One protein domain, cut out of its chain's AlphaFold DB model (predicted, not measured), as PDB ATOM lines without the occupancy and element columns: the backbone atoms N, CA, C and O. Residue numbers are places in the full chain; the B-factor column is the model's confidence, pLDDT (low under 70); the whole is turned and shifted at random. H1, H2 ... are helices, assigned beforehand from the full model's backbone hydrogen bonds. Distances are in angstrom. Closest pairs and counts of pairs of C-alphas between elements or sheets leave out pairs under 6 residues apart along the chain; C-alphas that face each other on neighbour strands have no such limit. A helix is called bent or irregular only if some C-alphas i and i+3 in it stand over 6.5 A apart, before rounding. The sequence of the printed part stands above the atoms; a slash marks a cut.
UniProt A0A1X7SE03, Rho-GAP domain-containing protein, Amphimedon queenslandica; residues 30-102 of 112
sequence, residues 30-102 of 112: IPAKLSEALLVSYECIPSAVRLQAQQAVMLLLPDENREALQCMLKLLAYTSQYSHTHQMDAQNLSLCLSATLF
ATOM      1  N   ILE A  30       0.464   9.182 -40.572       95.50
ATOM      2  CA  ILE A  30       1.289   8.252 -39.808       95.50
ATOM      3  C   ILE A  30       0.771   6.835 -40.098       95.50
ATOM      4  O   ILE A  30      -0.309   6.477 -39.614       95.50
ATOM      5  N   PRO A  31       1.510   6.022 -40.876       93.56
ATOM      6  CA  PRO A  31       1.168   4.633 -41.171       93.56
ATOM      7  C   PRO A  31       0.912   3.789 -39.919       93.56
ATOM      8  O   PRO A  31       1.494   4.037 -38.858       93.56
ATOM      9  N   ALA A  32       0.103   2.733 -40.043       91.88
ATOM     10  CA  ALA A  32      -0.256   1.852 -38.923       91.88
ATOM     11  C   ALA A  32       0.975   1.269 -38.204       91.88
ATOM     12  O   ALA A  32       1.104   1.385 -36.988       91.88
ATOM     13  N   LYS A  33       1.952   0.754 -38.964       90.94
ATOM     14  CA  LYS A  33       3.198   0.190 -38.409       90.94
ATOM     15  C   LYS A  33       4.004   1.204 -37.592       90.94
ATOM     16  O   LYS A  33       4.623   0.848 -36.594       90.94
ATOM     17  N   LEU A  34       4.012   2.469 -38.014       94.06
ATOM     18  CA  LEU A  34       4.709   3.530 -37.286       94.06
ATOM     19  C   LEU A  34       3.888   4.035 -36.098       94.06
ATOM     20  O   LEU A  34       4.470   4.386 -35.078       94.06
ATOM     21  N   SER A  35       2.557   3.995 -36.183       93.19
ATOM     22  CA  SER A  35       1.667   4.257 -35.045       93.19
ATOM     23  C   SER A  35       1.925   3.259 -33.906       93.19
ATOM     24  O   SER A  35       2.106   3.669 -32.760       93.19
ATOM     25  N   GLU A  36       2.042   1.966 -34.224       92.19
ATOM     26  CA  GLU A  36       2.423   0.918 -33.265       92.19
ATOM     27  C   GLU A  36       3.827   1.148 -32.691       92.19
ATOM     28  O   GLU A  36       4.013   1.119 -31.474       92.19
ATOM     29  N   ALA A  37       4.818   1.443 -33.541       93.44
ATOM     30  CA  ALA A  37       6.183   1.724 -33.092       93.44
ATOM     31  C   ALA A  37       6.249   2.939 -32.148       93.44
ATOM     32  O   ALA A  37       6.995   2.923 -31.166       93.44
ATOM     33  N   LEU A  38       5.448   3.979 -32.401       93.88
ATOM     34  CA  LEU A  38       5.347   5.143 -31.524       93.88
ATOM     35  C   LEU A  38       4.723   4.794 -30.176       93.88
ATOM     36  O   LEU A  38       5.234   5.253 -29.152       93.88
ATOM     37  N   LEU A  39       3.677   3.965 -30.158       92.88
ATOM     38  CA  LEU A  39       3.062   3.493 -28.919       92.88
ATOM     39  C   LEU A  39       4.058   2.677 -28.084       92.88
ATOM     40  O   LEU A  39       4.292   3.003 -26.923       92.88
ATOM     41  N   VAL A  40       4.743   1.709 -28.701       93.00
ATOM     42  CA  VAL A  40       5.794   0.913 -28.042       93.00
ATOM     43  C   VAL A  40       6.914   1.811 -27.516       93.00
ATOM     44  O   VAL A  40       7.369   1.646 -26.385       93.00
ATOM     45  N   SER A  41       7.338   2.811 -28.296       93.25
ATOM     46  CA  SER A  41       8.351   3.770 -27.844       93.25
ATOM     47  C   SER A  41       7.882   4.587 -26.636       93.25
ATOM     48  O   SER A  41       8.688   4.951 -25.788       93.25
ATOM     49  N   TYR A  42       6.584   4.862 -26.513       92.69
ATOM     50  CA  TYR A  42       6.037   5.595 -25.379       92.69
ATOM     51  C   TYR A  42       5.932   4.723 -24.121       92.69
ATOM     52  O   TYR A  42       6.258   5.185 -23.026       92.69
ATOM     53  N   GLU A  43       5.505   3.469 -24.274       94.19
ATOM     54  CA  GLU A  43       5.258   2.543 -23.165       94.19
ATOM     55  C   GLU A  43       6.540   1.904 -22.621       94.19
ATOM     56  O   GLU A  43       6.713   1.800 -21.406       94.19
ATOM     57  N   CYS A  44       7.458   1.496 -23.501       94.75
ATOM     58  CA  CYS A  44       8.618   0.690 -23.120       94.75
ATOM     59  C   CYS A  44       9.887   1.513 -22.850       94.75
ATOM     60  O   CYS A  44      10.803   1.017 -22.193       94.75
ATOM     61  N   ILE A  45       9.979   2.750 -23.354       95.44
ATOM     62  CA  ILE A  45      11.206   3.553 -23.264       95.44
ATOM     63  C   ILE A  45      11.130   4.543 -22.086       95.44
ATOM     64  O   ILE A  45      10.127   5.259 -21.933       95.44
ATOM     65  N   PRO A  46      12.195   4.639 -21.259       95.81
ATOM     66  CA  PRO A  46      12.265   5.599 -20.162       95.81
ATOM     67  C   PRO A  46      12.026   7.037 -20.627       95.81
ATOM     68  O   PRO A  46      12.536   7.456 -21.668       95.81
ATOM     69  N   SER A  47      11.311   7.824 -19.820       95.31
ATOM     70  CA  SER A  47      10.956   9.215 -20.144       95.31
ATOM     71  C   SER A  47      12.163  10.088 -20.512       95.31
ATOM     72  O   SER A  47      12.040  10.945 -21.381       95.31
ATOM     73  N   ALA A  48      13.334   9.822 -19.920       96.81
ATOM     74  CA  ALA A  48      14.582  10.540 -20.187       96.81
ATOM     75  C   ALA A  48      15.067  10.450 -21.647       96.81
ATOM     76  O   ALA A  48      15.754  11.359 -22.105       96.81
ATOM     77  N   VAL A  49      14.729   9.368 -22.363       96.50
ATOM     78  CA  VAL A  49      15.154   9.142 -23.760       96.50
ATOM     79  C   VAL A  49      13.990   8.921 -24.736       96.50
ATOM     80  O   VAL A  49      14.188   8.666 -25.924       96.50
ATOM     81  N   ARG A  50      12.751   9.024 -24.242       96.31
ATOM     82  CA  ARG A  50      11.527   8.758 -25.009       96.31
ATOM     83  C   ARG A  50      11.375   9.691 -26.203       96.31
ATOM     84  O   ARG A  50      11.016   9.235 -27.283       96.31
ATOM     85  N   LEU A  51      11.676  10.977 -26.022       94.94
ATOM     86  CA  LEU A  51      11.565  11.956 -27.101       94.94
ATOM     87  C   LEU A  51      12.524  11.627 -28.252       94.94
ATOM     88  O   LEU A  51      12.095  11.624 -29.401       94.94
ATOM     89  N   GLN A  52      13.787  11.293 -27.958       96.25
ATOM     90  CA  GLN A  52      14.743  10.903 -28.999       96.25
ATOM     91  C   GLN A  52      14.289   9.635 -29.727       96.25
ATOM     92  O   GLN A  52      14.418   9.547 -30.945       96.25
ATOM     93  N   ALA A  53      13.723   8.663 -29.006       95.88
ATOM     94  CA  ALA A  53      13.206   7.450 -29.625       95.88
ATOM     95  C   ALA A  53      12.003   7.724 -30.539       95.88
ATOM     96  O   ALA A  53      11.975   7.244 -31.669       95.88
ATOM     97  N   GLN A  54      11.047   8.547 -30.099       94.81
ATOM     98  CA  GLN A  54       9.919   8.970 -30.933       94.81
ATOM     99  C   GLN A  54      10.397   9.724 -32.179       94.81
ATOM    100  O   GLN A  54       9.922   9.454 -33.279       94.81
ATOM    101  N   GLN A  55      11.380  10.617 -32.036       95.38
ATOM    102  CA  GLN A  55      12.003  11.310 -33.167       95.38
ATOM    103  C   GLN A  55      12.684  10.337 -34.137       95.38
ATOM    104  O   GLN A  55      12.545  10.499 -35.344       95.38
ATOM    105  N   ALA A  56      13.363   9.302 -33.637       95.94
ATOM    106  CA  ALA A  56      13.965   8.273 -34.482       95.94
ATOM    107  C   ALA A  56      12.907   7.481 -35.268       95.94
ATOM    108  O   ALA A  56      13.097   7.233 -36.455       95.94
ATOM    109  N   VAL A  57      11.769   7.148 -34.649       95.25
ATOM    110  CA  VAL A  57      10.637   6.523 -35.356       95.25
ATOM    111  C   VAL A  57      10.088   7.453 -36.443       95.25
ATOM    112  O   VAL A  57       9.796   6.996 -37.545       95.25
ATOM    113  N   MET A  58      10.015   8.763 -36.187       93.88
ATOM    114  CA  MET A  58       9.573   9.748 -37.186       93.88
ATOM    115  C   MET A  58      10.502   9.839 -38.401       93.88
ATOM    116  O   MET A  58      10.032  10.169 -39.484       93.88
ATOM    117  N   LEU A  59      11.793   9.518 -38.265       94.62
ATOM    118  CA  LEU A  59      12.719   9.466 -39.405       94.62
ATOM    119  C   LEU A  59      12.416   8.312 -40.373       94.62
ATOM    120  O   LEU A  59      12.893   8.340 -41.502       94.62
ATOM    121  N   LEU A  60      11.619   7.322 -39.955       95.62
ATOM    122  CA  LEU A  60      11.206   6.188 -40.789       95.62
ATOM    123  C   LEU A  60       9.973   6.485 -41.657       95.62
ATOM    124  O   LEU A  60       9.630   5.676 -42.517       95.62
ATOM    125  N   LEU A  61       9.287   7.609 -41.428       95.06
ATOM    126  CA  LEU A  61       8.214   8.073 -42.310       95.06
ATOM    127  C   LEU A  61       8.779   8.394 -43.704       95.06
ATOM    128  O   LEU A  61       9.915   8.861 -43.771       95.06
ATOM    129  N   PRO A  62       8.006   8.239 -44.791       95.19
ATOM    130  CA  PRO A  62       8.358   8.799 -46.097       95.19
ATOM    131  C   PRO A  62       8.606  10.311 -46.030       95.19
ATOM    132  O   PRO A  62       8.068  10.993 -45.152       95.19
ATOM    133  N   ASP A  63       9.417  10.839 -46.945       95.38
ATOM    134  CA  ASP A  63       9.846  12.244 -46.951       95.38
ATOM    135  C   ASP A  63       8.644  13.197 -46.975       95.38
ATOM    136  O   ASP A  63       8.545  14.102 -46.142       95.38
ATOM    137  N   GLU A  64       7.669  12.908 -47.832       95.44
ATOM    138  CA  GLU A  64       6.441  13.679 -47.995       95.44
ATOM    139  C   GLU A  64       5.599  13.675 -46.710       95.44
ATOM    140  O   GLU A  64       5.103  14.718 -46.267       95.44
ATOM    141  N   ASN A  65       5.481  12.516 -46.055       95.81
ATOM    142  CA  ASN A  65       4.762  12.385 -44.789       95.81
ATOM    143  C   ASN A  65       5.464  13.164 -43.670       95.81
ATOM    144  O   ASN A  65       4.790  13.801 -42.859       95.81
ATOM    145  N   ARG A  66       6.804  13.145 -43.615       96.19
ATOM    146  CA  ARG A  66       7.572  13.908 -42.616       96.19
ATOM    147  C   ARG A  66       7.384  15.404 -42.792       96.19
ATOM    148  O   ARG A  66       7.174  16.098 -41.799       96.19
ATOM    149  N   GLU A  67       7.445  15.901 -44.023       96.62
ATOM    150  CA  GLU A  67       7.244  17.322 -44.319       96.62
ATOM    151  C   GLU A  67       5.830  17.777 -43.948       96.62
ATOM    152  O   GLU A  67       5.661  18.758 -43.215       96.62
ATOM    153  N   ALA A  68       4.811  17.021 -44.366       96.31
ATOM    154  CA  ALA A  68       3.421  17.314 -44.035       96.31
ATOM    155  C   ALA A  68       3.163  17.256 -42.519       96.31
ATOM    156  O   ALA A  68       2.545  18.167 -41.960       96.31
ATOM    157  N   LEU A  69       3.691  16.240 -41.824       95.81
ATOM    158  CA  LEU A  69       3.577  16.124 -40.370       95.81
ATOM    159  C   LEU A  69       4.299  17.264 -39.653       95.81
ATOM    160  O   LEU A  69       3.766  17.810 -38.690       95.81
ATOM    161  N   GLN A  70       5.479  17.676 -40.120       96.06
ATOM    162  CA  GLN A  70       6.190  18.811 -39.539       96.06
ATOM    163  C   GLN A  70       5.379  20.105 -39.681       96.06
ATOM    164  O   GLN A  70       5.296  20.885 -38.730       96.06
ATOM    165  N   CYS A  71       4.774  20.334 -40.847       96.56
ATOM    166  CA  CYS A  71       3.910  21.489 -41.081       96.56
ATOM    167  C   CYS A  71       2.685  21.462 -40.156       96.56
ATOM    168  O   CYS A  71       2.387  22.457 -39.494       96.56
ATOM    169  N   MET A  72       2.045  20.298 -40.024       95.75
ATOM    170  CA  MET A  72       0.932  20.093 -39.100       95.75
ATOM    171  C   MET A  72       1.346  20.371 -37.650       95.75
ATOM    172  O   MET A  72       0.716  21.174 -36.973       95.75
ATOM    173  N   LEU A  73       2.442  19.785 -37.165       95.38
ATOM    174  CA  LEU A  73       2.915  19.992 -35.792       95.38
ATOM    175  C   LEU A  73       3.253  21.462 -35.507       95.38
ATOM    176  O   LEU A  73       2.949  21.949 -34.421       95.38
ATOM    177  N   LYS A  74       3.828  22.187 -36.477       96.38
ATOM    178  CA  LYS A  74       4.064  23.637 -36.366       96.38
ATOM    179  C   LYS A  74       2.750  24.415 -36.257       96.38
ATOM    180  O   LYS A  74       2.648  25.283 -35.394       96.38
ATOM    181  N   LEU A  75       1.753  24.083 -37.081       95.31
ATOM    182  CA  LEU A  75       0.420  24.687 -37.011       95.31
ATOM    183  C   LEU A  75      -0.224  24.446 -35.641       95.31
ATOM    184  O   LEU A  75      -0.697  25.388 -35.017       95.31
ATOM    185  N   LEU A  76      -0.197  23.212 -35.132       95.38
ATOM    186  CA  LEU A  76      -0.781  22.881 -33.827       95.38
ATOM    187  C   LEU A  76      -0.045  23.542 -32.669       95.38
ATOM    188  O   LEU A  76      -0.687  24.043 -31.747       95.38
ATOM    189  N   ALA A  77       1.286  23.589 -32.728       95.62
ATOM    190  CA  ALA A  77       2.088  24.311 -31.754       95.62
ATOM    191  C   ALA A  77       1.713  25.797 -31.735       95.62
ATOM    192  O   ALA A  77       1.460  26.334 -30.659       95.62
ATOM    193  N   TYR A  78       1.603  26.432 -32.905       95.12
ATOM    194  CA  TYR A  78       1.157  27.818 -33.019       95.12
ATOM    195  C   TYR A  78      -0.255  28.008 -32.450       95.12
ATOM    196  O   TYR A  78      -0.443  28.831 -31.562       95.12
ATOM    197  N   THR A  79      -1.230  27.192 -32.859       93.81
ATOM    198  CA  THR A  79      -2.611  27.259 -32.349       93.81
ATOM    199  C   THR A  79      -2.671  27.091 -30.829       93.81
ATOM    200  O   THR A  79      -3.369  27.839 -30.150       93.81
ATOM    201  N   SER A  80      -1.891  26.171 -30.252       95.31
ATOM    202  CA  SER A  80      -1.883  25.944 -28.799       95.31
ATOM    203  C   SER A  80      -1.401  27.150 -27.979       95.31
ATOM    204  O   SER A  80      -1.828  27.318 -26.832       95.31
ATOM    205  N   GLN A  81      -0.580  28.037 -28.559       95.56
ATOM    206  CA  GLN A  81      -0.127  29.271 -27.897       95.56
ATOM    207  C   GLN A  81      -1.290  30.249 -27.654       95.56
ATOM    208  O   GLN A  81      -1.262  31.034 -26.705       95.56
ATOM    209  N   TYR A  82      -2.353  30.152 -28.455       94.19
ATOM    210  CA  TYR A  82      -3.566  30.961 -28.338       94.19
ATOM    211  C   TYR A  82      -4.695  30.247 -27.585       94.19
ATOM    212  O   TYR A  82      -5.823  30.741 -27.546       94.19
ATOM    213  N   SER A  83      -4.401  29.134 -26.902       93.62
ATOM    214  CA  SER A  83      -5.372  28.357 -26.113       93.62
ATOM    215  C   SER A  83      -6.167  29.181 -25.091       93.62
ATOM    216  O   SER A  83      -7.313  28.848 -24.809       93.62
ATOM    217  N   HIS A  84      -5.637  30.301 -24.598       91.56
ATOM    218  CA  HIS A  84      -6.369  31.228 -23.727       91.56
ATOM    219  C   HIS A  84      -7.588  31.895 -24.401       91.56
ATOM    220  O   HIS A  84      -8.502  32.331 -23.708       91.56
ATOM    221  N   THR A  85      -7.617  31.969 -25.736       90.62
ATOM    222  CA  THR A  85      -8.711  32.578 -26.515       90.62
ATOM    223  C   THR A  85      -9.769  31.574 -26.966       90.62
ATOM    224  O   THR A  85     -10.956  31.878 -26.920       90.62
ATOM    225  N   HIS A  86      -9.356  30.377 -27.388       86.00
ATOM    226  CA  HIS A  86     -10.234  29.383 -28.022       86.00
ATOM    227  C   HIS A  86     -10.170  27.996 -27.359       86.00
ATOM    228  O   HIS A  86     -10.659  27.025 -27.923       86.00
ATOM    229  N   GLN A  87      -9.547  27.882 -26.180       89.88
ATOM    230  CA  GLN A  87      -9.529  26.691 -25.309       89.88
ATOM    231  C   GLN A  87      -8.926  25.415 -25.927       89.88
ATOM    232  O   GLN A  87      -9.065  24.319 -25.385       89.88
ATOM    233  N   MET A  88      -8.207  25.544 -27.044       92.50
ATOM    234  CA  MET A  88      -7.526  24.424 -27.698       92.50
ATOM    235  C   MET A  88      -6.059  24.403 -27.276       92.50
ATOM    236  O   MET A  88      -5.198  24.938 -27.973       92.50
ATOM    237  N   ASP A  89      -5.783  23.830 -26.107       94.12
ATOM    238  CA  ASP A  89      -4.419  23.503 -25.694       94.12
ATOM    239  C   ASP A  89      -3.860  22.301 -26.483       94.12
ATOM    240  O   ASP A  89      -4.543  21.687 -27.310       94.12
ATOM    241  N   ALA A  90      -2.587  21.971 -26.257       93.38
ATOM    242  CA  ALA A  90      -1.931  20.869 -26.957       93.38
ATOM    243  C   ALA A  90      -2.651  19.522 -26.745       93.38
ATOM    244  O   ALA A  90      -2.692  18.699 -27.661       93.38
ATOM    245  N   GLN A  91      -3.251  19.306 -25.571       93.81
ATOM    246  CA  GLN A  91      -3.965  18.076 -25.253       93.81
ATOM    247  C   GLN A  91      -5.285  17.991 -26.030       93.81
ATOM    248  O   GLN A  91      -5.520  16.994 -26.715       93.81
ATOM    249  N   ASN A  92      -6.100  19.046 -26.016       94.19
ATOM    250  CA  ASN A  92      -7.355  19.120 -26.766       94.19
ATOM    251  C   ASN A  92      -7.121  18.986 -28.278       94.19
ATOM    252  O   ASN A  92      -7.820  18.227 -28.950       94.19
ATOM    253  N   LEU A  93      -6.088  19.648 -28.811       94.19
ATOM    254  CA  LEU A  93      -5.693  19.502 -30.217       94.19
ATOM    255  C   LEU A  93      -5.276  18.064 -30.542       94.19
ATOM    256  O   LEU A  93      -5.700  17.527 -31.567       94.19
ATOM    257  N   SER A  94      -4.488  17.424 -29.669       92.44
ATOM    258  CA  SER A  94      -4.059  16.036 -29.875       92.44
ATOM    259  C   SER A  94      -5.245  15.069 -29.936       92.44
ATOM    260  O   SER A  94      -5.283  14.204 -30.809       92.44
ATOM    261  N   LEU A  95      -6.259  15.261 -29.084       91.50
ATOM    262  CA  LEU A  95      -7.469  14.441 -29.080       91.50
ATOM    263  C   LEU A  95      -8.250  14.598 -30.387       91.50
ATOM    264  O   LEU A  95      -8.570  13.596 -31.024       91.50
ATOM    265  N   CYS A  96      -8.486  15.837 -30.829       91.38
ATOM    266  CA  CYS A  96      -9.226  16.118 -32.061       91.38
ATOM    267  C   CYS A  96      -8.541  15.592 -33.330       91.38
ATOM    268  O   CYS A  96      -9.226  15.274 -34.301       91.38
ATOM    269  N   LEU A  97      -7.207  15.525 -33.350       92.88
ATOM    270  CA  LEU A  97      -6.439  15.192 -34.555       92.88
ATOM    271  C   LEU A  97      -5.858  13.785 -34.555       92.88
ATOM    272  O   LEU A  97      -5.466  13.306 -35.616       92.88
ATOM    273  N   SER A  98      -5.854  13.093 -33.416       91.75
ATOM    274  CA  SER A  98      -5.389  11.706 -33.313       91.75
ATOM    275  C   SER A  98      -6.015  10.805 -34.387       91.75
ATOM    276  O   SER A  98      -5.293  10.205 -35.176       91.75
ATOM    277  N   ALA A  99      -7.345  10.809 -34.509       89.38
ATOM    278  CA  ALA A  99      -8.084  10.020 -35.500       89.38
ATOM    279  C   ALA A  99      -7.902  10.491 -36.955       89.38
ATOM    280  O   ALA A  99      -8.290   9.789 -37.882       89.38
ATOM    281  N   THR A 100      -7.358  11.692 -37.158       93.19
ATOM    282  CA  THR A 100      -7.070  12.252 -38.485       93.19
ATOM    283  C   THR A 100      -5.666  11.872 -38.956       93.19
ATOM    284  O   THR A 100      -5.468  11.601 -40.135       93.19
ATOM    285  N   LEU A 101      -4.683  11.869 -38.050       93.88
ATOM    286  CA  LEU A 101      -3.270  11.702 -38.402       93.88
ATOM    287  C   LEU A 101      -2.770  10.260 -38.247       93.88
ATOM    288  O   LEU A 101      -1.851   9.865 -38.962       93.88
ATOM    289  N   PHE A 102      -3.358   9.482 -37.335       92.75
ATOM    290  CA  PHE A 102      -2.949   8.108 -37.044       92.75
ATOM    291  C   PHE A 102      -3.925   7.093 -37.635       92.75
ATOM    292  O   PHE A 102      -5.143   7.283 -37.605       92.75
TER     293      PHE A 102
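This is residues 30 to 102 of the 112 residues of the protein "Rho-GAP domain-containing protein" of Amphimedon queenslandica (UniProt A0A1X7SE03). The model is an open V of helices: H2 and H3 meet near their ends at the corner, H1 folds back beside H2 in one arm, and H5 folds back beside part of H3 in the other. Little H4 sits in the turn at the far tip of the H3 arm. The printed part has 73 residues with five named helices, H1 to H5 in that order, and no named strand; its class is all helix. It is only just compact, close to loose, with a radius of gyration of the C-alphas of 13.3 A and spans of 35 by 29 by 19 A.

Begin at H1, residues 32 to 44, which forms a hairpin with H2, residues 47 to 58: they touch, closest at the C-alphas of Leu 38 and Gln 54, 6.0 A apart, and run opposite ways at a shallow tilt of 12 degrees. H3, residues 63 to 81, is close to H2 but not clearly touching, at a steep tilt of 47 degrees; look at the C-alphas of Met 58 and Arg 66, the closest, 7.1 A apart. H4, residues 83 to 86, and H3 meet only through their link. Residues 90 to 93 of H5, residues 90 to 101, touch residues 76 to 80 of H3, with the closest C-alphas, of Ser 80 and Ala 90, 5.4 A apart. H1 and H5 are apart. Every O i to N i+4 pair is within hydrogen-bond range in H1 and H3, 6 of 8 in H2 and in H5, and H4 is too short for such a pair.

Find C-alpha 32 at (-0.256, 1.852, -38.923); from there H1 runs 18.2 A. H2 runs 17.1 A and is irregular, with C-alphas 48 and 51 7.7 A apart. H3 starts at C-alpha 63, (9.846, 12.244, -46.951), and runs 27.4 A; H4 follows, 5.3 A long. H5, 14.7 A, is irregular, with C-alphas 96 and 99 7.1 A apart, and ends at C-alpha 101, (-3.270, 11.702, -38.402).

The C-alphas farthest apart, of Lys 33 and Thr 85, are 36.5 A apart, while those of Ile 30 and Phe 102, first and last printed, are 5.1 A apart. The printed part has no cut, the four links between helices are tight, and no printed residue is under 70 in pLDDT.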